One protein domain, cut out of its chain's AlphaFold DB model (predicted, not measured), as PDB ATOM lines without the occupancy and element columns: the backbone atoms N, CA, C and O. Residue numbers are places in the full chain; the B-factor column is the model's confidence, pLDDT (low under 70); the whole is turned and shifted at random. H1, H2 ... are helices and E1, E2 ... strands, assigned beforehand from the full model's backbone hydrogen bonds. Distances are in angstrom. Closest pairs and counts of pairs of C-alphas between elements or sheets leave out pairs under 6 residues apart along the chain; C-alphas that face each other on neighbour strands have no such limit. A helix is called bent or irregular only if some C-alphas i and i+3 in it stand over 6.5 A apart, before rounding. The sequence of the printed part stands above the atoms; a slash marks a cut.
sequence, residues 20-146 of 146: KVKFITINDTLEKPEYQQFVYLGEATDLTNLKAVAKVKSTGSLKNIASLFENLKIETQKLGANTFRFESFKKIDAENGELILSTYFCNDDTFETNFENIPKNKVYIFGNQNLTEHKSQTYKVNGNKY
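What this domain is: This is residues 20 to 146 of the 146 residues of an uncharacterized protein of Flavobacterium sp. P3160 (UniProt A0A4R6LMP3). One twisted sheet of four strands curls round the helix H1, which covers one face; the short helix H2 lies beyond one end of the sheet, and a long tail, residues 117 to 146, runs away from this body and makes the length. The printed part has 127 residues, in the order E1, E2, H1, E3, E4, H2; the sheet, E1 - E2 - E4 - E3, is antiparallel. The class is mixed, helices and strands, with 61 residues, under half, in named elements. It is only just compact, close to loose, with a radius of gyration of the C-alphas of 16.7 A and spans of 50 by 36 by 22 A.

Where its parts are: E1, residues 21 to 26, begins at C-alpha 21 (142.409, 74.683, 92.256). E2 is residues 51 to 61, 30.6 A long, and H1 residues 62 to 77, 23.2 A. E3, residues 83 to 91, 24.2 A, bends by 52 degrees at residue 87. E4 is residues 96 to 105, 29.4 A. H2, residues 108 to 116, ends at C-alpha 116 (157.179, 78.809, 119.696).

How they stand to each other: E1 and E2 form a hairpin, with N 22 and O 57 2.7 A apart. E2 and E4 are antiparallel at 164 degrees, with N 58 and O 99 2.8 A apart. E3 and E4 form a hairpin, with N 85 and O 102 2.8 A apart. H1 is on the sheet, in two layers, helix on one face; its closest C-alphas to E2 are Leu 68 and Ser 58, 5.6 A. E2, H1, E3 make a split strand-helix-strand unit, two strands running the same way with E4 between them, its crossover right-handed. H1 is irregular, with C-alphas 63 and 66 9.1 A apart. H2 is not on the sheet and is apart from H1. Every O i to N i+4 pair is within hydrogen-bond range in H2, and 9 of 12 in H1.

The domain as a whole: The C-alphas farthest apart, of Asp 28 and Gly 143, are 53.1 A apart. The printed part has no cut, and E1 to E2 is a long link of 24 residues. Mean pLDDT of the printed part is 89.9, and residue 146 alone is under 70.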
ATOM      1  N   LYS A  20     142.206  76.028  88.306       77.31
ATOM      2  CA  LYS A  20     143.571  76.102  88.853       77.31
ATOM      3  C   LYS A  20     143.665  75.434  90.232       77.31
ATOM      4  O   LYS A  20     144.753  75.049  90.640       77.31
ATOM      5  N   VAL A  21     142.532  75.286  90.926       90.88
ATOM      6  CA  VAL A  21     142.409  74.683  92.256       90.88
ATOM      7  C   VAL A  21     141.358  73.576  92.232       90.88
ATOM      8  O   VAL A  21     140.245  73.779  91.753       90.88
ATOM      9  N   LYS A  22     141.708  72.415  92.781       94.56
ATOM     10  CA  LYS A  22     140.835  71.271  93.032       94.56
ATOM     11  C   LYS A  22     140.727  71.044  94.536       94.56
ATOM     12  O   LYS A  22     141.737  70.847  95.210       94.56
ATOM     13  N   PHE A  23     139.505  70.985  95.042       94.25
ATOM     14  CA  PHE A  23     139.240  70.554  96.409       94.25
ATOM     15  C   PHE A  23     139.241  69.022  96.472       94.25
ATOM     16  O   PHE A  23     138.484  68.360  95.765       94.25
ATOM     17  N   ILE A  24     140.142  68.455  97.274       95.94
ATOM     18  CA  ILE A  24     140.185  67.020  97.589       95.94
ATOM     19  C   ILE A  24     139.135  66.714  98.659       95.94
ATOM     20  O   ILE A  24     138.426  65.715  98.572       95.94
ATOM     21  N   THR A  25     139.028  67.593  99.651       95.81
ATOM     22  CA  THR A  25     138.032  67.521 100.721       95.81
ATOM     23  C   THR A  25     137.644  68.940 101.113       95.81
ATOM     24  O   THR A  25     138.501  69.823 101.133       95.81
ATOM     25  N   ILE A  26     136.365  69.149 101.408       94.50
ATOM     26  CA  ILE A  26     135.818  70.391 101.958       94.50
ATOM     27  C   ILE A  26     135.039  69.986 103.200       94.50
ATOM     28  O   ILE A  26     134.260  69.036 103.136       94.50
ATOM     29  N   ASN A  27     135.265  70.688 104.302       93.19
ATOM     30  CA  ASN A  27     134.460  70.565 105.505       93.19
ATOM     31  C   ASN A  27     133.595  71.816 105.659       93.19
ATOM     32  O   ASN A  27     133.980  72.907 105.230       93.19
ATOM     33  N   ASP A  28     132.442  71.652 106.295       81.69
ATOM     34  CA  ASP A  28     131.566  72.770 106.613       81.69
ATOM     35  C   ASP A  28     132.114  73.526 107.827       81.69
ATOM     36  O   ASP A  28     132.065  73.045 108.961       81.69
ATOM     37  N   THR A  29     132.615  74.735 107.584       79.12
ATOM     38  CA  THR A  29     133.078  75.642 108.635       79.12
ATOM     39  C   THR A  29     132.320  76.959 108.519       79.12
ATOM     40  O   THR A  29     132.293  77.579 107.459       79.12
ATOM     41  N   LEU A  30     131.687  77.396 109.611       81.44
ATOM     42  CA  LEU A  30     130.995  78.695 109.681       81.44
ATOM     43  C   LEU A  30     131.923  79.838 110.115       81.44
ATOM     44  O   LEU A  30     131.548  81.008 110.042       81.44
ATOM     45  N   GLU A  31     133.123  79.490 110.573       82.56
ATOM     46  CA  GLU A  31     134.111  80.433 111.076       82.56
ATOM     47  C   GLU A  31     134.680  81.304 109.964       82.56
ATOM     48  O   GLU A  31     134.930  80.849 108.845       82.56
ATOM     49  N   LYS A  32     134.933  82.566 110.300       82.00
ATOM     50  CA  LYS A  32     135.635  83.503 109.434       82.00
ATOM     51  C   LYS A  32     136.705  84.203 110.253       82.00
ATOM     52  O   LYS A  32     136.387  84.713 111.325       82.00
ATOM     53  N   PRO A  33     137.954  84.237 109.776       81.31
ATOM     54  CA  PRO A  33     138.998  84.930 110.498       81.31
ATOM     55  C   PRO A  33     138.725  86.430 110.499       81.31
ATOM     56  O   PRO A  33     138.322  86.997 109.483       81.31
ATOM     57  N   GLU A  34     138.966  87.060 111.645       75.88
ATOM     58  CA  GLU A  34     138.844  88.509 111.811       75.88
ATOM     59  C   GLU A  34     139.851  89.256 110.921       75.88
ATOM     60  O   GLU A  34     139.525  90.270 110.303       75.88
ATOM     61  N   TYR A  35     141.052  88.690 110.771       77.94
ATOM     62  CA  TYR A  35     142.127  89.229 109.943       77.94
ATOM     63  C   TYR A  35     142.423  88.340 108.735       77.94
ATOM     64  O   TYR A  35     142.370  87.111 108.807       77.94
ATOM     65  N   GLN A  36     142.824  88.958 107.620       77.06
ATOM     66  CA  GLN A  36     143.288  88.248 106.424       77.06
ATOM     67  C   GLN A  36     144.705  87.691 106.622       77.06
ATOM     68  O   GLN A  36     145.664  88.128 105.991       77.06
ATOM     69  N   GLN A  37     144.832  86.707 107.505       88.69
ATOM     70  CA  GLN A  37     146.060  85.954 107.719       88.69
ATOM     71  C   GLN A  37     145.984  84.572 107.067       88.69
ATOM     72  O   GLN A  37     144.905  84.022 106.843       88.69
ATOM     73  N   PHE A  38     147.148  84.047 106.688       94.00
ATOM     74  CA  PHE A  38     147.286  82.700 106.142       94.00
ATOM     75  C   PHE A  38     148.623  82.115 106.588       94.00
ATOM     76  O   PHE A  38     149.626  82.191 105.876       94.00
ATOM     77  N   VAL A  39     148.652  81.633 107.828       94.19
ATOM     78  CA  VAL A  39     149.888  81.270 108.528       94.19
ATOM     79  C   VAL A  39     150.220  79.796 108.308       94.19
ATOM     80  O   VAL A  39     149.345  78.929 108.325       94.19
ATOM     81  N   TYR A  40     151.504  79.509 108.107       94.50
ATOM     82  CA  TYR A  40     152.001  78.143 108.015       94.50
ATOM     83  C   TYR A  40     151.999  77.463 109.389       94.50
ATOM     84  O   TYR A  40     152.568  77.996 110.342       94.50
ATOM     85  N   LEU A  41     151.422  76.267 109.465       94.19
ATOM     86  CA  LEU A  41     151.484  75.386 110.625       94.19
ATOM     87  C   LEU A  41     152.673  74.438 110.492       94.19
ATOM     88  O   LEU A  41     152.733  73.626 109.563       94.19
ATOM     89  N   GLY A  42     153.606  74.543 111.436       90.19
ATOM     90  CA  GLY A  42     154.758  73.655 111.530       90.19
ATOM     91  C   GLY A  42     154.358  72.201 111.781       90.19
ATOM     92  O   GLY A  42     153.265  71.901 112.259       90.19
ATOM     93  N   GLU A  43     155.266  71.270 111.485       87.81
ATOM     94  CA  GLU A  43     154.976  69.837 111.631       87.81
ATOM     95  C   GLU A  43     154.680  69.423 113.077       87.81
ATOM     96  O   GLU A  43     153.857  68.531 113.296       87.81
ATOM     97  N   ALA A  44     155.329  70.097 114.031       89.31
ATOM     98  CA  ALA A  44     155.191  69.885 115.468       89.31
ATOM     99  C   ALA A  44     153.928  70.526 116.072       89.31
ATOM    100  O   ALA A  44     153.639  70.305 117.244       89.31
ATOM    101  N   THR A  45     153.185  71.321 115.300       90.12
ATOM    102  CA  THR A  45     151.978  71.983 115.797       90.12
ATOM    103  C   THR A  45     150.843  70.976 115.920       90.12
ATOM    104  O   THR A  45     150.505  70.287 114.950       90.12
ATOM    105  N   ASP A  46     150.266  70.894 117.120       88.94
ATOM    106  CA  ASP A  46     149.105  70.054 117.401       88.94
ATOM    107  C   ASP A  46     147.889  70.556 116.614       88.94
ATOM    108  O   ASP A  46     147.571  71.746 116.603       88.94
ATOM    109  N   LEU A  47     147.223  69.629 115.932       89.25
ATOM    110  CA  LEU A  47     146.066  69.915 115.092       89.25
ATOM    111  C   LEU A  47     144.738  69.556 115.773       89.25
ATOM    112  O   LEU A  47     143.685  69.814 115.200       89.25
ATOM    113  N   THR A  48     144.761  68.969 116.974       86.81
ATOM    114  CA  THR A  48     143.572  68.398 117.634       86.81
ATOM    115  C   THR A  48     142.466  69.431 117.870       86.81
ATOM    116  O   THR A  48     141.288  69.125 117.700       86.81
ATOM    117  N   ASN A  49     142.840  70.670 118.198       85.44
ATOM    118  CA  ASN A  49     141.897  71.763 118.466       85.44
ATOM    119  C   ASN A  49     141.634  72.661 117.244       85.44
ATOM    120  O   ASN A  49     140.960  73.686 117.357       85.44
ATOM    121  N   LEU A  50     142.167  72.300 116.075       90.50
ATOM    122  CA  LEU A  50     141.985  73.060 114.845       90.50
ATOM    123  C   LEU A  50     140.716  72.641 114.113       90.50
ATOM    124  O   LEU A  50     140.399  71.458 113.990       90.50
ATOM    125  N   LYS A  51     140.031  73.616 113.516       93.75
ATOM    126  CA  LYS A  51     138.900  73.340 112.627       93.75
ATOM    127  C   LYS A  51     139.435  73.105 111.220       93.75
ATOM    128  O   LYS A  51     139.857  74.045 110.552       93.75
ATOM    129  N   ALA A  52     139.455  71.854 110.771       95.19
ATOM    130  CA  ALA A  52     139.857  71.518 109.407       95.19
ATOM    131  C   ALA A  52     138.881  72.137 108.399       95.19
ATOM    132  O   ALA A  52     137.691  71.852 108.454       95.19
ATOM    133  N   VAL A  53     139.376  72.938 107.454       95.81
ATOM    134  CA  VAL A  53     138.545  73.642 106.462       95.81
ATOM    135  C   VAL A  53     138.521  72.886 105.141       95.81
ATOM    136  O   VAL A  53     137.458  72.513 104.652       95.81
ATOM    137  N   ALA A  54     139.684  72.635 104.545       96.94
ATOM    138  CA  ALA A  54     139.752  71.939 103.270       96.94
ATOM    139  C   ALA A  54     141.104  71.261 103.059       96.94
ATOM    140  O   ALA A  54     142.132  71.689 103.573       96.94
ATOM    141  N   LYS A  55     141.115  70.232 102.216       98.00
ATOM    142  CA  LYS A  55     142.335  69.725 101.588       98.00
ATOM    143  C   LYS A  55     142.288  70.107 100.123       98.00
ATOM    144  O   LYS A  55     141.364  69.715  99.409       98.00
ATOM    145  N   VAL A  56     143.259  70.889  99.673       97.69
ATOM    146  CA  VAL A  56     143.234  71.534  98.359       97.69
ATOM    147  C   VAL A  56     144.487  71.249  97.563       97.69
ATOM    148  O   VAL A  56     145.566  71.025  98.106       97.69
ATOM    149  N   LYS A  57     144.323  71.264  96.246       97.25
ATOM    150  CA  LYS A  57     145.352  70.941  95.275       97.25
ATOM    151  C   LYS A  57     145.367  71.971  94.164       97.25
ATOM    152  O   LYS A  57     144.316  72.297  93.628       97.25
ATOM    153  N   SER A  58     146.542  72.456  93.796       96.25
ATOM    154  CA  SER A  58     146.732  73.374  92.676       96.25
ATOM    155  C   SER A  58     147.732  72.782  91.704       96.25
ATOM    156  O   SER A  58     148.749  72.222  92.118       96.25
ATOM    157  N   THR A  59     147.427  72.884  90.415       94.62
ATOM    158  CA  THR A  59     148.284  72.406  89.332       94.62
ATOM    159  C   THR A  59     148.564  73.555  88.379       94.62
ATOM    160  O   THR A  59     147.650  74.287  87.998       94.62
ATOM    161  N   GLY A  60     149.823  73.722  87.985       92.75
ATOM    162  CA  GLY A  60     150.207  74.792  87.073       92.75
ATOM    163  C   GLY A  60     151.713  74.950  86.919       92.75
ATOM    164  O   GLY A  60     152.486  74.073  87.301       92.75
ATOM    165  N   SER A  61     152.116  76.085  86.350       93.25
ATOM    166  CA  SER A  61     153.482  76.287  85.871       93.25
ATOM    167  C   SER A  61     154.536  76.336  86.982       93.25
ATOM    168  O   SER A  61     154.413  77.074  87.960       93.25
ATOM    169  N   LEU A  62     155.646  75.637  86.752       93.19
ATOM    170  CA  LEU A  62     156.876  75.677  87.543       93.19
ATOM    171  C   LEU A  62     157.669  76.979  87.375       93.19
ATOM    172  O   LEU A  62     158.576  77.227  88.165       93.19
ATOM    173  N   LYS A  63     157.340  77.821  86.383       93.75
ATOM    174  CA  LYS A  63     157.995  79.126  86.184       93.75
ATOM    175  C   LYS A  63     157.690  80.117  87.307       93.75
ATOM    176  O   LYS A  63     158.469  81.034  87.543       93.75
ATOM    177  N   ASN A  64     156.556  79.936  87.979       90.19
ATOM    178  CA  ASN A  64     156.149  80.741  89.120       90.19
ATOM    179  C   ASN A  64     155.372  79.870  90.115       90.19
ATOM    180  O   ASN A  64     154.137  79.855  90.105       90.19
ATOM    181  N   ILE A  65     156.085  79.162  90.995       91.62
ATOM    182  CA  ILE A  65     155.427  78.303  91.995       91.62
ATOM    183  C   ILE A  65     154.590  79.095  93.000       91.62
ATOM    184  O   ILE A  65     153.630  78.553  93.544       91.62
ATOM    185  N   ALA A  66     154.920  80.370  93.236       92.88
ATOM    186  CA  ALA A  66     154.165  81.212  94.156       92.88
ATOM    187  C   ALA A  66     152.717  81.378  93.675       92.88
ATOM    188  O   ALA A  66     151.799  81.411  94.487       92.88
ATOM    189  N   SER A  67     152.489  81.356  92.356       92.75
ATOM    190  CA  SER A  67     151.132  81.362  91.802       92.75
ATOM    191  C   SER A  67     150.299  80.150  92.237       92.75
ATOM    192  O   SER A  67     149.098  80.291  92.455       92.75
ATOM    193  N   LEU A  68     150.912  78.971  92.418       94.44
ATOM    194  CA  LEU A  68     150.202  77.786  92.901       94.44
ATOM    195  C   LEU A  68     149.700  78.005  94.323       94.44
ATOM    196  O   LEU A  68     148.545  77.695  94.607       94.44
ATOM    197  N   PHE A  69     150.556  78.563  95.179       95.62
ATOM    198  CA  PHE A  69     150.233  78.887  96.563       95.62
ATOM    199  C   PHE A  69     149.157  79.972  96.662       95.62
ATOM    200  O   PHE A  69     148.154  79.762  97.338       95.62
ATOM    201  N   GLU A  70     149.312  81.090  95.946       94.31
ATOM    202  CA  GLU A  70     148.340  82.191  95.984       94.31
ATOM    203  C   GLU A  70     146.952  81.746  95.506       94.31
ATOM    204  O   GLU A  70     145.949  82.103  96.122       94.31
ATOM    205  N   ASN A  71     146.876  80.890  94.477       93.62
ATOM    206  CA  ASN A  71     145.599  80.320  94.043       93.62
ATOM    207  C   ASN A  71     144.926  79.523  95.176       93.62
ATOM    208  O   ASN A  71     143.733  79.685  95.418       93.62
ATOM    209  N   LEU A  72     145.681  78.680  95.891       96.00
ATOM    210  CA  LEU A  72     145.145  77.895  97.010       96.00
ATOM    211  C   LEU A  72     144.715  78.777  98.179       96.00
ATOM    212  O   LEU A  72     143.637  78.571  98.736       96.00
ATOM    213  N   LYS A  73     145.537  79.763  98.534       95.44
ATOM    214  CA  LYS A  73     145.252  80.728  99.596       95.44
ATOM    215  C   LYS A  73     143.948  81.471  99.323       95.44
ATOM    216  O   LYS A  73     143.053  81.439 100.159       95.44
ATOM    217  N   ILE A  74     143.805  82.069  98.138       93.00
ATOM    218  CA  ILE A  74     142.606  82.834  97.769       93.00
ATOM    219  C   ILE A  74     141.351  81.962  97.865       93.00
ATOM    220  O   ILE A  74     140.354  82.388  98.443       93.00
ATOM    221  N   GLU A  75     141.381  80.742  97.322       92.75
ATOM    222  CA  GLU A  75     140.198  79.874  97.329       92.75
ATOM    223  C   GLU A  75     139.855  79.332  98.722       92.75
ATOM    224  O   GLU A  75     138.680  79.197  99.053       92.75
ATOM    225  N   THR A  76     140.847  79.061  99.571       93.69
ATOM    226  CA  THR A  76     140.601  78.522 100.920       93.69
ATOM    227  C   THR A  76     140.259  79.594 101.948       93.69
ATOM    228  O   THR A  76     139.463  79.328 102.846       93.69
ATOM    229  N   GLN A  77     140.751  80.825 101.789       93.12
ATOM    230  CA  GLN A  77     140.338  81.953 102.630       93.12
ATOM    231  C   GLN A  77     138.856  82.308 102.431       93.12
ATOM    232  O   GLN A  77     138.187  82.684 103.390       93.12
ATOM    233  N   LYS A  78     138.297  82.104 101.225       91.12
ATOM    234  CA  LYS A  78     136.841  82.228 100.993       91.12
ATOM    235  C   LYS A  78     136.020  81.245 101.833       91.12
ATOM    236  O   LYS A  78     134.863  81.529 102.126       91.12
ATOM    237  N   LEU A  79     136.618  80.114 102.216       91.81
ATOM    238  CA  LEU A  79     136.020  79.088 103.074       91.81
ATOM    239  C   LEU A  79     136.333  79.296 104.565       91.81
ATOM    240  O   LEU A  79     136.052  78.419 105.374       91.81
ATOM    241  N   GLY A  80     136.943  80.427 104.936       92.62
ATOM    242  CA  GLY A  80     137.269  80.739 106.328       92.62
ATOM    243  C   GLY A  80     138.607  80.181 106.816       92.62
ATOM    244  O   GLY A  80     138.894  80.271 108.004       92.62
ATOM    245  N   ALA A  81     139.460  79.633 105.943       94.81
ATOM    246  CA  ALA A  81     140.790  79.204 106.368       94.81
ATOM    247  C   ALA A  81     141.697  80.402 106.684       94.81
ATOM    248  O   ALA A  81     141.762  81.361 105.917       94.81
ATOM    249  N   ASN A  82     142.454  80.311 107.777       95.19
ATOM    250  CA  ASN A  82     143.468  81.299 108.168       95.19
ATOM    251  C   ASN A  82     144.853  80.684 108.404       95.19
ATOM    252  O   ASN A  82     145.827  81.389 108.675       95.19
ATOM    253  N   THR A  83     144.943  79.366 108.264       95.62
ATOM    254  CA  THR A  83     146.166  78.592 108.404       95.62
ATOM    255  C   THR A  83     146.242  77.489 107.366       95.62
ATOM    256  O   THR A  83     145.231  77.041 106.811       95.62
ATOM    257  N   PHE A  84     147.460  77.026 107.109       96.81
ATOM    258  CA  PHE A  84     147.703  75.890 106.236       96.81
ATOM    259  C   PHE A  84     148.869  75.040 106.720       96.81
ATOM    260  O   PHE A  84     149.830  75.533 107.301       96.81
ATOM    261  N   ARG A  85     148.811  73.753 106.402       96.19
ATOM    262  CA  ARG A  85     149.903  72.798 106.529       96.19
ATOM    263  C   ARG A  85     150.294  72.333 105.134       96.19
ATOM    264  O   ARG A  85     149.440  72.006 104.305       96.19
ATOM    265  N   PHE A  86     151.594  72.342 104.870       96.31
ATOM    266  CA  PHE A  86     152.139  71.782 103.642       96.31
ATOM    267  C   PHE A  86     151.969  70.263 103.659       96.31
ATOM    268  O   PHE A  86     152.328  69.616 104.639       96.31
ATOM    269  N   GLU A  87     151.426  69.701 102.581       96.94
ATOM    270  CA  GLU A  87     151.252  68.249 102.460       96.94
ATOM    271  C   GLU A  87     152.259  67.666 101.479       96.94
ATOM    272  O   GLU A  87     152.977  66.723 101.791       96.94
ATOM    273  N   SER A  88     152.296  68.203 100.258       97.12
ATOM    274  CA  SER A  88     153.250  67.743  99.255       97.12
ATOM    275  C   SER A  88     153.379  68.711  98.090       97.12
ATOM    276  O   SER A  88     152.474  69.489  97.784       97.12
ATOM    277  N   PHE A  89     154.512  68.594  97.404       96.44
ATOM    278  CA  PHE A  89     154.748  69.195  96.107       96.44
ATOM    279  C   PHE A  89     155.357  68.148  95.176       96.44
ATOM    280  O   PHE A  89     156.288  67.440  95.566       96.44
ATOM    281  N   LYS A  90     154.840  68.034  93.953       96.00
ATOM    282  CA  LYS A  90     155.324  67.078  92.947       96.00
ATOM    283  C   LYS A  90     155.452  67.765  91.596       96.00
ATOM    284  O   LYS A  90     154.549  68.482  91.182       96.00
ATOM    285  N   LYS A  91     156.550  67.523  90.880       94.56
ATOM    286  CA  LYS A  91     156.636  67.880  89.457       94.56
ATOM    287  C   LYS A  91     155.816  66.862  88.667       94.56
ATOM    288  O   LYS A  91     156.000  65.663  88.863       94.56
ATOM    289  N   ILE A  92     154.901  67.341  87.831       93.44
ATOM    290  CA  ILE A  92     154.117  66.487  86.931       93.44
ATOM    291  C   ILE A  92     154.919  66.256  85.651       93.44
ATOM    292  O   ILE A  92     155.013  65.130  85.172       93.44
ATOM    293  N   ASP A  93     155.527  67.320  85.132       92.69
ATOM    294  CA  ASP A  93     156.359  67.310  83.934       92.69
ATOM    295  C   ASP A  93     157.456  68.398  84.028       92.69
ATOM    296  O   ASP A  93     157.764  68.898  85.115       92.69
ATOM    297  N   ALA A  94     158.095  68.728  82.900       92.06
ATOM    298  CA  ALA A  94     159.165  69.725  82.832       92.06
ATOM    299  C   ALA A  94     158.693  71.169  83.098       92.06
ATOM    300  O   ALA A  94     159.489  72.009  83.519       92.06
ATOM    301  N   GLU A  95     157.417  71.466  82.866       93.00
ATOM    302  CA  GLU A  95     156.838  72.807  82.937       93.00
ATOM    303  C   GLU A  95     155.807  72.968  84.053       93.00
ATOM    304  O   GLU A  95     155.554  74.102  84.460       93.00
ATOM    305  N   ASN A  96     155.234  71.875  84.566       93.88
ATOM    306  CA  ASN A  96     154.111  71.883  85.499       93.88
ATOM    307  C   ASN A  96     154.379  71.102  86.790       93.88
ATOM    308  O   ASN A  96     155.050  70.066  86.823       93.88
ATOM    309  N   GLY A  97     153.795  71.599  87.876       94.31
ATOM    310  CA  GLY A  97     153.827  70.983  89.195       94.31
ATOM    311  C   GLY A  97     152.461  70.958  89.861       94.31
ATOM    312  O   GLY A  97     151.510  71.611  89.430       94.31
ATOM    313  N   GLU A  98     152.393  70.187  90.934       95.69
ATOM    314  CA  GLU A  98     151.243  69.999  91.801       95.69
ATOM    315  C   GLU A  98     151.624  70.384  93.228       95.69
ATOM    316  O   GLU A  98     152.609  69.873  93.760       95.69
ATOM    317  N   LEU A  99     150.837  71.259  93.850       97.19
ATOM    318  CA  LEU A  99     150.944  71.633  95.258       97.19
ATOM    319  C   LEU A  99     149.681  71.184  95.989       97.19
ATOM    320  O   LEU A  99     148.579  71.510  95.550       97.19
ATOM    321  N   ILE A 100     149.839  70.480  97.109       98.06
ATOM    322  CA  ILE A 100     148.741  70.082  97.993       98.06
ATOM    323  C   ILE A 100     148.951  70.716  99.366       98.06
ATOM    324  O   ILE A 100     150.037  70.609  99.939       98.06
ATOM    325  N   LEU A 101     147.894  71.335  99.891       98.19
ATOM    326  CA  LEU A 101     147.835  71.911 101.232       98.19
ATOM    327  C   LEU A 101     146.602  71.382 101.972       98.19
ATOM    328  O   LEU A 101     145.536  71.221 101.373       98.19
ATOM    329  N   SER A 102     146.737  71.176 103.277       97.88
ATOM    330  CA  SER A 102     145.595  71.072 104.189       97.88
ATOM    331  C   SER A 102     145.410  72.419 104.872       97.88
ATOM    332  O   SER A 102     146.387  73.014 105.318       97.88
ATOM    333  N   THR A 103     144.189  72.929 104.947       97.00
ATOM    334  CA  THR A 103     143.890  74.250 105.497       97.00
ATOM    335  C   THR A 103     142.957  74.158 106.687       97.00
ATOM    336  O   THR A 103     142.100  73.275 106.763       97.00
ATOM    337  N   TYR A 104     143.146  75.078 107.626       95.31
ATOM    338  CA  TYR A 104     142.464  75.076 108.908       95.31
ATOM    339  C   TYR A 104     142.027  76.493 109.279       95.31
ATOM    340  O   TYR A 104     142.503  77.494 108.730       95.31
ATOM    341  N   PHE A 105     141.101  76.555 110.224       94.12
ATOM    342  CA  PHE A 105     140.804  77.737 111.008       94.12
ATOM    343  C   PHE A 105     141.327  77.522 112.432       94.12
ATOM    344  O   PHE A 105     141.072  76.476 113.040       94.12
ATOM    345  N   CYS A 106     142.047  78.513 112.955       90.81
ATOM    346  CA  CYS A 106     142.539  78.538 114.329       90.81
ATOM    347  C   CYS A 106     142.327  79.901 114.994       90.81
ATOM    348  O   CYS A 106     142.171  80.914 114.310       90.81
ATOM    349  N   ASN A 107     142.374  79.911 116.324       87.56
ATOM    350  CA  ASN A 107     142.358  81.129 117.132       87.56
ATOM    351  C   ASN A 107     143.792  81.582 117.452       87.56
ATOM    352  O   ASN A 107     144.756  80.865 117.159       87.56
ATOM    353  N   ASP A 108     143.917  82.738 118.102       85.75
ATOM    354  CA  ASP A 108     145.205  83.389 118.343       85.75
ATOM    355  C   ASP A 108     146.179  82.573 119.205       85.75
ATOM    356  O   ASP A 108     147.352  82.456 118.844       85.75
ATOM    357  N   ASP A 109     145.687  81.873 120.229       86.19
ATOM    358  CA  ASP A 109     146.498  80.989 121.085       86.19
ATOM    359  C   ASP A 109     147.272  79.926 120.280       86.19
ATOM    360  O   ASP A 109     148.384  79.508 120.627       86.19
ATOM    361  N   THR A 110     146.696  79.476 119.157       87.19
ATOM    362  CA  THR A 110     147.353  78.492 118.289       87.19
ATOM    363  C   THR A 110     148.474  79.120 117.464       87.19
ATOM    364  O   THR A 110     149.461  78.441 117.176       87.19
ATOM    365  N   PHE A 111     148.376  80.406 117.106       88.25
ATOM    366  CA  PHE A 111     149.467  81.106 116.425       88.25
ATOM    367  C   PHE A 111     150.680  81.264 117.334       88.25
ATOM    368  O   PHE A 111     151.795  81.021 116.874       88.25
ATOM    369  N   GLU A 112     150.473  81.607 118.606       88.38
ATOM    370  CA  GLU A 112     151.559  81.733 119.585       88.38
ATOM    371  C   GLU A 112     152.278  80.397 119.778       88.38
ATOM    372  O   GLU A 112     153.490  80.305 119.578       88.38
ATOM    373  N   THR A 113     151.519  79.327 120.025       89.12
ATOM    374  CA  THR A 113     152.073  77.970 120.164       89.12
ATOM    375  C   THR A 113     152.826  77.537 118.899       89.12
ATOM    376  O   THR A 113     153.933  76.998 118.957       89.12
ATOM    377  N   ASN A 114     152.259  77.795 117.717       91.69
ATOM    378  CA  ASN A 114     152.914  77.490 116.446       91.69
ATOM    379  C   ASN A 114     154.212  78.291 116.255       91.69
ATOM    380  O   ASN A 114     155.180  77.761 115.712       91.69
ATOM    381  N   PHE A 115     154.247  79.547 116.704       89.00
ATOM    382  CA  PHE A 115     155.433  80.395 116.647       89.00
ATOM    383  C   PHE A 115     156.549  79.890 117.570       89.00
ATOM    384  O   PHE A 115     157.714  79.872 117.173       89.00
ATOM    385  N   GLU A 116     156.212  79.410 118.769       89.88
ATOM    386  CA  GLU A 116     157.179  78.809 119.696       89.88
ATOM    387  C   GLU A 116     157.835  77.541 119.135       89.88
ATOM    388  O   GLU A 116     159.016  77.287 119.394       89.88
ATOM    389  N   ASN A 117     157.101  76.796 118.304       88.06
ATOM    390  CA  ASN A 117     157.588  75.601 117.617       88.06
ATOM    391  C   ASN A 117     158.539  75.900 116.447       88.06
ATOM    392  O   ASN A 117     159.146  74.973 115.901       88.06
ATOM    393  N   ILE A 118     158.696  77.165 116.034       86.50
ATOM    394  CA  ILE A 118     159.623  77.527 114.958       86.50
ATOM    395  C   ILE A 118     161.066  77.325 115.450       86.50
ATOM    396  O   ILE A 118     161.476  77.942 116.439       86.50
ATOM    397  N   PRO A 119     161.886  76.511 114.752       85.94
ATOM    398  CA  PRO A 119     163.267  76.273 115.147       85.94
ATOM    399  C   PRO A 119     164.072  77.570 115.293       85.94
ATOM    400  O   PRO A 119     164.311  78.293 114.322       85.94
ATOM    401  N   LYS A 120     164.537  77.832 116.518       87.06
ATOM    402  CA  LYS A 120     165.422  78.958 116.837       87.06
ATOM    403  C   LYS A 120     166.847  78.650 116.373       87.06
ATOM    404  O   LYS A 120     167.262  77.492 116.326       87.06
ATOM    405  N   ASN A 121     167.612  79.692 116.049       87.00
ATOM    406  CA  ASN A 121     169.010  79.579 115.605       87.00
ATOM    407  C   ASN A 121     169.194  78.730 114.329       87.00
ATOM    408  O   ASN A 121     170.198  78.035 114.167       87.00
ATOM    409  N   LYS A 122     168.217  78.774 113.417       84.88
ATOM    410  CA  LYS A 122     168.300  78.160 112.086       84.88
ATOM    411  C   LYS A 122     168.364  79.238 111.009       84.88
ATOM    412  O   LYS A 122     167.671  80.247 111.089       84.88
ATOM    413  N   VAL A 123     169.187  78.996 109.992       82.31
ATOM    414  CA  VAL A 123     169.246  79.815 108.776       82.31
ATOM    415  C   VAL A 123     168.423  79.114 107.702       82.31
ATOM    416  O   VAL A 123     168.671  77.947 107.404       82.31
ATOM    417  N   TYR A 124     167.458  79.828 107.129       83.62
ATOM    418  CA  TYR A 124     166.648  79.344 106.015       83.62
ATOM    419  C   TYR A 124     167.176  79.931 104.709       83.62
ATOM    420  O   TYR A 124     167.409  81.135 104.610       83.62
ATOM    421  N   ILE A 125     167.360  79.073 103.708       81.38
ATOM    422  CA  ILE A 125     167.796  79.468 102.368       81.38
ATOM    423  C   ILE A 125     166.622  79.235 101.426       81.38
ATOM    424  O   ILE A 125     166.187  78.099 101.233       81.38
ATOM    425  N   PHE A 126     166.101  80.315 100.852       82.94
ATOM    426  CA  PHE A 126     164.988  80.258  99.912       82.94
ATOM    427  C   PHE A 126     165.512  80.293  98.477       82.94
ATOM    428  O   PHE A 126     166.289  81.172  98.103       82.94
ATOM    429  N   GLY A 127     165.099  79.307  97.681       83.44
ATOM    430  CA  GLY A 127     165.469  79.197  96.272       83.44
ATOM    431  C   GLY A 127     164.675  80.135  95.356       83.44
ATOM    432  O   GLY A 127     163.895  80.978  95.799       83.44
ATOM    433  N   ASN A 128     164.865  79.967  94.047       86.81
ATOM    434  CA  ASN A 128     164.093  80.694  93.040       86.81
ATOM    435  C   ASN A 128     162.659  80.136  92.950       86.81
ATOM    436  O   ASN A 128     162.449  78.928  93.026       86.81
ATOM    437  N   GLN A 129     161.684  81.016  92.729       88.31
ATOM    438  CA  GLN A 129     160.299  80.639  92.436       88.31
ATOM    439  C   GLN A 129     160.138  80.003  91.049       88.31
ATOM    440  O   GLN A 129     159.145  79.317  90.809       88.31
ATOM    441  N   ASN A 130     161.092  80.235  90.142       92.69
ATOM    442  CA  ASN A 130     161.179  79.540  88.868       92.69
ATOM    443  C   ASN A 130     161.980  78.237  89.026       92.69
ATOM    444  O   ASN A 130     163.210  78.260  89.092       92.69
ATOM    445  N   LEU A 131     161.279  77.102  89.046       90.00
ATOM    446  CA  LEU A 131     161.868  75.764  89.163       90.00
ATOM    447  C   LEU A 131     162.227  75.119  87.815       90.00
ATOM    448  O   LEU A 131     162.689  73.973  87.808       90.00
ATOM    449  N   THR A 132     162.008  75.816  86.692       89.94
ATOM    450  CA  THR A 132     162.498  75.394  85.367       89.94
ATOM    451  C   THR A 132     163.918  75.894  85.097       89.94
ATOM    452  O   THR A 132     164.560  75.447  84.155       89.94
ATOM    453  N   GLU A 133     164.415  76.841  85.896       88.00
ATOM    454  CA  GLU A 133     165.783  77.348  85.802       88.00
ATOM    455  C   GLU A 133     166.725  76.582  86.734       88.00
ATOM    456  O   GLU A 133     166.485  76.456  87.934       88.00
ATOM    457  N   HIS A 134     167.863  76.147  86.198       79.31
ATOM    458  CA  HIS A 134     168.945  75.559  86.980       79.31
ATOM    459  C   HIS A 134     169.979  76.635  87.322       79.31
ATOM    460  O   HIS A 134     170.986  76.792  86.636       79.31
ATOM    461  N   LYS A 135     169.710  77.410  88.378       80.12
ATOM    462  CA  LYS A 135     170.656  78.393  88.928       80.12
ATOM    463  C   LYS A 135     171.235  77.883  90.242       80.12
ATOM    464  O   LYS A 135     170.495  77.610  91.182       80.12
ATOM    465  N   SER A 136     172.560  77.795  90.322       80.69
ATOM    466  CA  SER A 136     173.268  77.558  91.581       80.69
ATOM    467  C   SER A 136     173.391  78.865  92.362       80.69
ATOM    468  O   SER A 136     173.848  79.868  91.811       80.69
ATOM    469  N   GLN A 137     173.039  78.849  93.644       79.75
ATOM    470  CA  GLN A 137     173.357  79.928  94.577       79.75
ATOM    471  C   GLN A 137     174.429  79.432  95.541       79.75
ATOM    472  O   GLN A 137     174.293  78.342  96.087       79.75
ATOM    473  N   THR A 138     175.480  80.227  95.736       82.25
ATOM    474  CA  THR A 138     176.536  79.926  96.709       82.25
ATOM    475  C   THR A 138     176.442  80.880  97.882       82.25
ATOM    476  O   THR A 138     176.275  82.084  97.678       82.25
ATOM    477  N   TYR A 139     176.620  80.370  99.089       81.44
ATOM    478  CA  TYR A 139     176.527  81.129 100.331       81.44
ATOM    479  C   TYR A 139     177.783  80.911 101.179       81.44
ATOM    480  O   TYR A 139     178.517  79.942 101.006       81.44
ATOM    481  N   LYS A 140     178.084  81.857 102.074       82.62
ATOM    482  CA  LYS A 140     179.195  81.732 103.024       82.62
ATOM    483  C   LYS A 140     178.643  81.585 104.433       82.62
ATOM    484  O   LYS A 140     177.911  82.456 104.888       82.62
ATOM    485  N   VAL A 141     179.037  80.523 105.127       80.62
ATOM    486  CA  VAL A 141     178.701  80.289 106.537       80.62
ATOM    487  C   VAL A 141     180.006  80.154 107.308       80.62
ATOM    488  O   VAL A 141     180.821  79.287 106.998       80.62
ATOM    489  N   ASN A 142     180.232  81.041 108.281       82.94
ATOM    490  CA  ASN A 142     181.465  81.091 109.081       82.94
ATOM    491  C   ASN A 142     182.749  81.113 108.225       82.94
ATOM    492  O   ASN A 142     183.718  80.423 108.518       82.94
ATOM    493  N   GLY A 143     182.734  81.870 107.122       82.62
ATOM    494  CA  GLY A 143     183.868  81.994 106.195       82.62
ATOM    495  C   GLY A 143     183.996  80.868 105.160       82.62
ATOM    496  O   GLY A 143     184.665  81.067 104.146       82.62
ATOM    497  N   ASN A 144     183.299  79.744 105.341       81.75
ATOM    498  CA  ASN A 144     183.306  78.614 104.411       81.75
ATOM    499  C   ASN A 144     182.220  78.774 103.342       81.75
ATOM    500  O   ASN A 144     181.091  79.153 103.656       81.75
ATOM    501  N   LYS A 145     182.565  78.498 102.080       82.38
ATOM    502  CA  LYS A 145     181.646  78.572 100.937       82.38
ATOM    503  C   LYS A 145     180.888  77.250 100.785       82.38
ATOM    504  O   LYS A 145     181.517  76.196 100.792       82.38
ATOM    505  N   TYR A 146     179.580  77.347 100.601       68.75
ATOM    506  CA  TYR A 146     178.644  76.259 100.332       68.75
ATOM    507  C   TYR A 146     177.816  76.582  99.087       68.75
ATOM    508  O   TYR A 146     177.703  77.788  98.743       68.75
TER     509      TYR A 146